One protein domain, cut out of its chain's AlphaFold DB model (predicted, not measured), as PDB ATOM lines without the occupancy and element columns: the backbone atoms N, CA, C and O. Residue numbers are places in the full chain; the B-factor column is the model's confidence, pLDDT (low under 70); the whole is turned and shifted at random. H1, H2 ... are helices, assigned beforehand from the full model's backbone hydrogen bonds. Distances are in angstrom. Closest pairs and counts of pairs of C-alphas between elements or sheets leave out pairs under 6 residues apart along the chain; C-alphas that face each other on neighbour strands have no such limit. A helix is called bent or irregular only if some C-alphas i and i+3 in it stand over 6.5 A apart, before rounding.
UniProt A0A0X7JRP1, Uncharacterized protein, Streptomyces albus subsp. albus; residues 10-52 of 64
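AT A GLANCE: This is residues 10 to 52 of the 64 residues of an uncharacterized protein of Streptomyces albus subsp. albus (UniProt A0A0X7JRP1). One long helix, H1, makes one arm of an open, flat V; the other arm is the link after it and two short helices, H2 and H3, at that arm's far end. The space between the arms is empty, H1 touches no helix, and H2 heads back nearly against the direction in which H1 runs. The printed part has 43 residues with three named helices, in the order H1, H2, H3, and no named strand; the class is all helix. The whole is extended, with a radius of gyration of the C-alphas of 15.0 A, and the C-alphas span 41 by 30 by 7 A.

HOW THE PARTS SIT: Start at Thr 10 and read along H1, residues 10 to 32; it stands free over its whole length. Go on through the link, residues 33 to 39, to H2, residues 40 to 47, and you will find H1 and H2 apart. One residue further on, H3 covers residues 49 to 52, and H1 and H3 are apart too. H2 and H3 are close but not clearly touching: look at the C-alphas of Asp 44 and Asp 50, the closest of the two helices, 7.0 A apart. The centres of H2 and H3 are 9.9 A apart. Check the backbone N and O atoms as you go: in H1 and H2 every O i to N i+4 pair is within hydrogen-bond range, while H3, with 4 residues, is too short for such a pair and has its 1 O i to N i+3 pair within range.

IN THESE COORDINATES: Find C-alpha 10 at (-33.929, -2.793, -21.529); from there H1 runs through 23 residues to C-alpha 32 at (-6.342, -16.321, -7.999), 33.6 A from first to last C-alpha. H2 begins at C-alpha 40, at (5.102, -14.058, -23.569), and measures 10.3 A to C-alpha 47. H3 is 5.4 A long from C-alpha 49 to C-alpha 52, which you find at (0.038, -5.156, -35.591). No helix is bent.

THE WHOLE: Look to Thr 10 and Asp 41 for the two C-alphas farthest apart, 41.4 A, and to Thr 10 and Asp 52 for the first and last printed C-alphas, 36.8 A apart. Residues 10 to 40 stand free, and so do residues 42 to 48, of which 42 to 47 belong to H2. The link from H1 to H2, 7 residues, is short, and the link from H2 to H3 is tight. The printed part has no cut. In the B-factor column the mean pLDDT of the printed part is 87.2; residues 10 to 11 and residue 52 are under 70, and H3 has a mean of 74.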
ATOM      1  N   THR A  10     -33.766  -2.440 -22.945       65.00
ATOM      2  CA  THR A  10     -33.929  -2.793 -21.529       65.00
ATOM      3  C   THR A  10     -33.571  -4.245 -21.209       65.00
ATOM      4  O   THR A  10     -32.942  -4.514 -20.192       65.00
ATOM      5  N   VAL A  11     -33.923  -5.198 -22.077       67.62
ATOM      6  CA  VAL A  11     -33.579  -6.617 -21.881       67.62
ATOM      7  C   VAL A  11     -32.110  -6.874 -22.215       67.62
ATOM      8  O   VAL A  11     -31.457  -7.650 -21.526       67.62
ATOM      9  N   GLN A  12     -31.582  -6.222 -23.255       77.62
ATOM     10  CA  GLN A  12     -30.171  -6.343 -23.632       77.62
ATOM     11  C   GLN A  12     -29.244  -5.704 -22.587       77.62
ATOM     12  O   GLN A  12     -28.190  -6.259 -22.301       77.62
ATOM     13  N   ASP A  13     -29.670  -4.608 -21.959       78.50
ATOM     14  CA  ASP A  13     -28.949  -3.906 -20.896       78.50
ATOM     15  C   ASP A  13     -28.826  -4.806 -19.656       78.50
ATOM     16  O   ASP A  13     -27.752  -4.916 -19.073       78.50
ATOM     17  N   HIS A  14     -29.888  -5.529 -19.284       85.56
ATOM     18  CA  HIS A  14     -29.819  -6.496 -18.182       85.56
ATOM     19  C   HIS A  14     -28.888  -7.674 -18.474       85.56
ATOM     20  O   HIS A  14     -28.142  -8.087 -17.589       85.56
ATOM     21  N   VAL A  15     -28.912  -8.208 -19.698       87.00
ATOM     22  CA  VAL A  15     -28.000  -9.288 -20.104       87.00
ATOM     23  C   VAL A  15     -26.551  -8.803 -20.069       87.00
ATOM     24  O   VAL A  15     -25.713  -9.469 -19.472       87.00
ATOM     25  N   ALA A  16     -26.273  -7.611 -20.600       90.00
ATOM     26  CA  ALA A  16     -24.938  -7.018 -20.579       90.00
ATOM     27  C   ALA A  16     -24.416  -6.795 -19.150       90.00
ATOM     28  O   ALA A  16     -23.251  -7.059 -18.871       90.00
ATOM     29  N   LEU A  17     -25.271  -6.345 -18.226       90.44
ATOM     30  CA  LEU A  17     -24.893  -6.183 -16.818       90.44
ATOM     31  C   LEU A  17     -24.535  -7.524 -16.162       90.44
ATOM     32  O   LEU A  17     -23.516  -7.616 -15.486       90.44
ATOM     33  N   VAL A  18     -25.318  -8.577 -16.419       94.25
ATOM     34  CA  VAL A  18     -25.014  -9.933 -15.931       94.25
ATOM     35  C   VAL A  18     -23.708 -10.462 -16.532       94.25
ATOM     36  O   VAL A  18     -22.924 -11.103 -15.835       94.25
ATOM     37  N   GLU A  19     -23.446 -10.187 -17.811       95.00
ATOM     38  CA  GLU A  19     -22.196 -10.571 -18.475       95.00
ATOM     39  C   GLU A  19     -20.981  -9.830 -17.902       95.00
ATOM     40  O   GLU A  19     -19.921 -10.439 -17.749       95.00
ATOM     41  N   ILE A  20     -21.119  -8.550 -17.542       94.25
ATOM     42  CA  ILE A  20     -20.061  -7.774 -16.878       94.25
ATOM     43  C   ILE A  20     -19.734  -8.370 -15.508       94.25
ATOM     44  O   ILE A  20     -18.560  -8.616 -15.227       94.25
ATOM     45  N   ASP A  21     -20.754  -8.647 -14.691       95.44
ATOM     46  CA  ASP A  21     -20.569  -9.247 -13.366       95.44
ATOM     47  C   ASP A  21     -19.883 -10.618 -13.483       95.44
ATOM     48  O   ASP A  21     -18.873 -10.874 -12.826       95.44
ATOM     49  N   LEU A  22     -20.357 -11.472 -14.397       94.88
ATOM     50  CA  LEU A  22     -19.746 -12.774 -14.671       94.88
ATOM     51  C   LEU A  22     -18.292 -12.643 -15.146       94.88
ATOM     52  O   LEU A  22     -17.426 -13.409 -14.724       94.88
ATOM     53  N   THR A  23     -18.009 -11.674 -16.015       96.38
ATOM     54  CA  THR A  23     -16.655 -11.422 -16.523       96.38
ATOM     55  C   THR A  23     -15.713 -11.007 -15.393       96.38
ATOM     56  O   THR A  23     -14.586 -11.499 -15.327       96.38
ATOM     57  N   GLY A  24     -16.175 -10.148 -14.480       95.00
ATOM     58  CA  GLY A  24     -15.414  -9.739 -13.301       95.00
ATOM     59  C   GLY A  24     -15.044 -10.923 -12.405       95.00
ATOM     60  O   GLY A  24     -13.872 -11.090 -12.058       95.00
ATOM     61  N   GLU A  25     -16.008 -11.794 -12.105       97.00
ATOM     62  CA  GLU A  25     -15.776 -13.001 -11.302       97.00
ATOM     63  C   GLU A  25     -14.758 -13.947 -11.959       97.00
ATOM     64  O   GLU A  25     -13.855 -14.457 -11.293       97.00
ATOM     65  N   LEU A  26     -14.838 -14.137 -13.280       92.50
ATOM     66  CA  LEU A  26     -13.892 -14.980 -14.015       92.50
ATOM     67  C   LEU A  26     -12.471 -14.398 -14.038       92.50
ATOM     68  O   LEU A  26     -11.510 -15.158 -13.925       92.50
ATOM     69  N   MET A  27     -12.311 -13.072 -14.131       90.94
ATOM     70  CA  MET A  27     -10.997 -12.419 -14.042       90.94
ATOM     71  C   MET A  27     -10.352 -12.631 -12.670       90.94
ATOM     72  O   MET A  27      -9.159 -12.927 -12.594       90.94
ATOM     73  N   ILE A  28     -11.131 -12.509 -11.591       92.44
ATOM     74  CA  ILE A  28     -10.651 -12.737 -10.222       92.44
ATOM     75  C   ILE A  28     -10.290 -14.210 -10.029       92.44
ATOM     76  O   ILE A  28      -9.200 -14.508  -9.541       92.44
ATOM     77  N   ALA A  29     -11.163 -15.130 -10.450       92.56
ATOM     78  CA  ALA A  29     -10.908 -16.565 -10.371       92.56
ATOM     79  C   ALA A  29      -9.642 -16.960 -11.146       92.56
ATOM     80  O   ALA A  29      -8.816 -17.705 -10.624       92.56
ATOM     81  N   ALA A  30      -9.449 -16.418 -12.351       87.38
ATOM     82  CA  ALA A  30      -8.249 -16.647 -13.149       87.38
ATOM     83  C   ALA A  30      -6.989 -16.059 -12.492       87.38
ATOM     84  O   ALA A  30      -5.949 -16.707 -12.481       87.38
ATOM     85  N   ALA A  31      -7.073 -14.860 -11.907       85.25
ATOM     86  CA  ALA A  31      -5.945 -14.229 -11.218       85.25
ATOM     87  C   ALA A  31      -5.571 -14.922  -9.895       85.25
ATOM     88  O   ALA A  31      -4.419 -14.845  -9.471       85.25
ATOM     89  N   ALA A  32      -6.538 -15.565  -9.234       90.44
ATOM     90  CA  ALA A  32      -6.342 -16.321  -7.999       90.44
ATOM     91  C   ALA A  32      -5.987 -17.798  -8.237       90.44
ATOM     92  O   ALA A  32      -5.565 -18.479  -7.299       90.44
ATOM     93  N   ALA A  33      -6.173 -18.304  -9.459       88.00
ATOM     94  CA  ALA A  33      -5.785 -19.656  -9.823       88.00
ATOM     95  C   ALA A  33      -4.272 -19.837  -9.640       88.00
ATOM     96  O   ALA A  33      -3.479 -18.947  -9.934       88.00
ATOM     97  N   SER A  34      -3.864 -21.014  -9.168       85.56
ATOM     98  CA  SER A  34      -2.453 -21.359  -8.947       85.56
ATOM     99  C   SER A  34      -1.695 -21.706 -10.232       85.56
ATOM    100  O   SER A  34      -0.596 -22.247 -10.156       85.56
ATOM    101  N   GLU A  35      -2.304 -21.470 -11.393       84.25
ATOM    102  CA  GLU A  35      -1.686 -21.708 -12.690       84.25
ATOM    103  C   GLU A  35      -0.545 -20.712 -12.916       84.25
ATOM    104  O   GLU A  35      -0.609 -19.547 -12.506       84.25
ATOM    105  N   ASP A  36       0.505 -21.167 -13.594       82.62
ATOM    106  CA  ASP A  36       1.593 -20.281 -13.983       82.62
ATOM    107  C   ASP A  36       1.094 -19.226 -14.977       82.62
ATOM    108  O   ASP A  36       0.187 -19.452 -15.788       82.62
ATOM    109  N   ARG A  37       1.723 -18.046 -14.949       84.00
ATOM    110  CA  ARG A  37       1.484 -17.039 -15.985       84.00
ATOM    111  C   ARG A  37       1.795 -17.641 -17.356       84.00
ATOM    112  O   ARG A  37       2.815 -18.307 -17.525       84.00
ATOM    113  N   LEU A  38       0.947 -17.341 -18.340       87.56
ATOM    114  CA  LEU A  38       1.226 -17.656 -19.740       87.56
ATOM    115  C   LEU A  38       2.603 -17.104 -20.144       87.56
ATOM    116  O   LEU A  38       3.010 -16.028 -19.693       87.56
ATOM    117  N   SER A  39       3.311 -17.831 -21.010       91.69
ATOM    118  CA  SER A  39       4.541 -17.328 -21.623       91.69
ATOM    119  C   SER A  39       4.246 -16.108 -22.500       91.69
ATOM    120  O   SER A  39       3.144 -15.979 -23.033       91.69
ATOM    121  N   SER A  40       5.240 -15.230 -22.687       90.88
ATOM    122  CA  SER A  40       5.102 -14.058 -23.569       90.88
ATOM    123  C   SER A  40       4.661 -14.468 -24.974       90.88
ATOM    124  O   SER A  40       3.679 -13.935 -25.464       90.88
ATOM    125  N   ASP A  41       5.299 -15.491 -25.554       91.06
ATOM    126  CA  ASP A  41       4.964 -15.993 -26.892       91.06
ATOM    127  C   ASP A  41       3.489 -16.417 -27.002       91.06
ATOM    128  O   ASP A  41       2.825 -16.136 -27.994       91.06
ATOM    129  N   ARG A  42       2.942 -17.061 -25.957       91.06
ATOM    130  CA  ARG A  42       1.533 -17.479 -25.934       91.06
ATOM    131  C   ARG A  42       0.586 -16.297 -25.733       91.06
ATOM    132  O   ARG A  42      -0.537 -16.334 -26.228       91.06
ATOM    133  N   ILE A  43       1.013 -15.275 -24.993       92.06
ATOM    134  CA  ILE A  43       0.262 -14.025 -24.839       92.06
ATOM    135  C   ILE A  43       0.206 -13.292 -26.181       92.06
ATOM    136  O   ILE A  43      -0.882 -12.902 -26.595       92.06
ATOM    137  N   ASP A  44       1.333 -13.163 -26.876       90.62
ATOM    138  CA  ASP A  44       1.421 -12.496 -28.176       90.62
ATOM    139  C   ASP A  44       0.579 -13.220 -29.241       90.62
ATOM    140  O   ASP A  44      -0.140 -12.562 -29.992       90.62
ATOM    141  N   GLU A  45       0.579 -14.562 -29.245       91.81
ATOM    142  CA  GLU A  45      -0.284 -15.389 -30.106       91.81
ATOM    143  C   GLU A  45      -1.778 -15.143 -29.837       91.81
ATOM    144  O   GLU A  45      -2.562 -14.977 -30.768       91.81
ATOM    145  N   VAL A  46      -2.193 -15.120 -28.565       90.38
ATOM    146  CA  VAL A  46      -3.601 -14.899 -28.184       90.38
ATOM    147  C   VAL A  46      -4.051 -13.469 -28.482       90.38
ATOM    148  O   VAL A  46      -5.213 -13.251 -28.821       90.38
ATOM    149  N   LEU A  47      -3.148 -12.500 -28.334       89.06
ATOM    150  CA  LEU A  47      -3.416 -11.086 -28.583       89.06
ATOM    151  C   LEU A  47      -3.221 -10.675 -30.049       89.06
ATOM    152  O   LEU A  47      -3.492  -9.522 -30.372       89.06
ATOM    153  N   ASP A  48      -2.768 -11.586 -30.917       88.31
ATOM    154  CA  ASP A  48      -2.466 -11.328 -32.333       88.31
ATOM    155  C   ASP A  48      -1.524 -10.118 -32.539       88.31
ATOM    156  O   ASP A  48      -1.656  -9.328 -33.473       88.31
ATOM    157  N   VAL A  49      -0.555  -9.940 -31.631       81.62
ATOM    158  CA  VAL A  49       0.339  -8.759 -31.603       81.62
ATOM    159  C   VAL A  49       1.250  -8.703 -32.831       81.62
ATOM    160  O   VAL A  49       1.638  -7.620 -33.276       81.62
ATOM    161  N   ASP A  50       1.582  -9.855 -33.412       74.50
ATOM    162  CA  ASP A  50       2.431  -9.940 -34.602       74.50
ATOM    163  C   ASP A  50       1.758  -9.372 -35.860       74.50
ATOM    164  O   ASP A  50       2.459  -8.887 -36.751       74.50
ATOM    165  N   ALA A  51       0.421  -9.361 -35.927       70.62
ATOM    166  CA  ALA A  51      -0.312  -8.732 -37.024       70.62
ATOM    167  C   ALA A  51      -0.218  -7.194 -36.993       70.62
ATOM    168  O   ALA A  51      -0.303  -6.556 -38.044       70.62
ATOM    169  N   ASP A  52       0.002  -6.609 -35.811       68.06
ATOM    170  CA  ASP A  52       0.038  -5.156 -35.591       68.06
ATOM    171  C   ASP A  52       1.472  -4.613 -35.417       68.06
ATOM    172  O   ASP A  52       1.699  -3.402 -35.341       68.06
TER     173      ASP A  52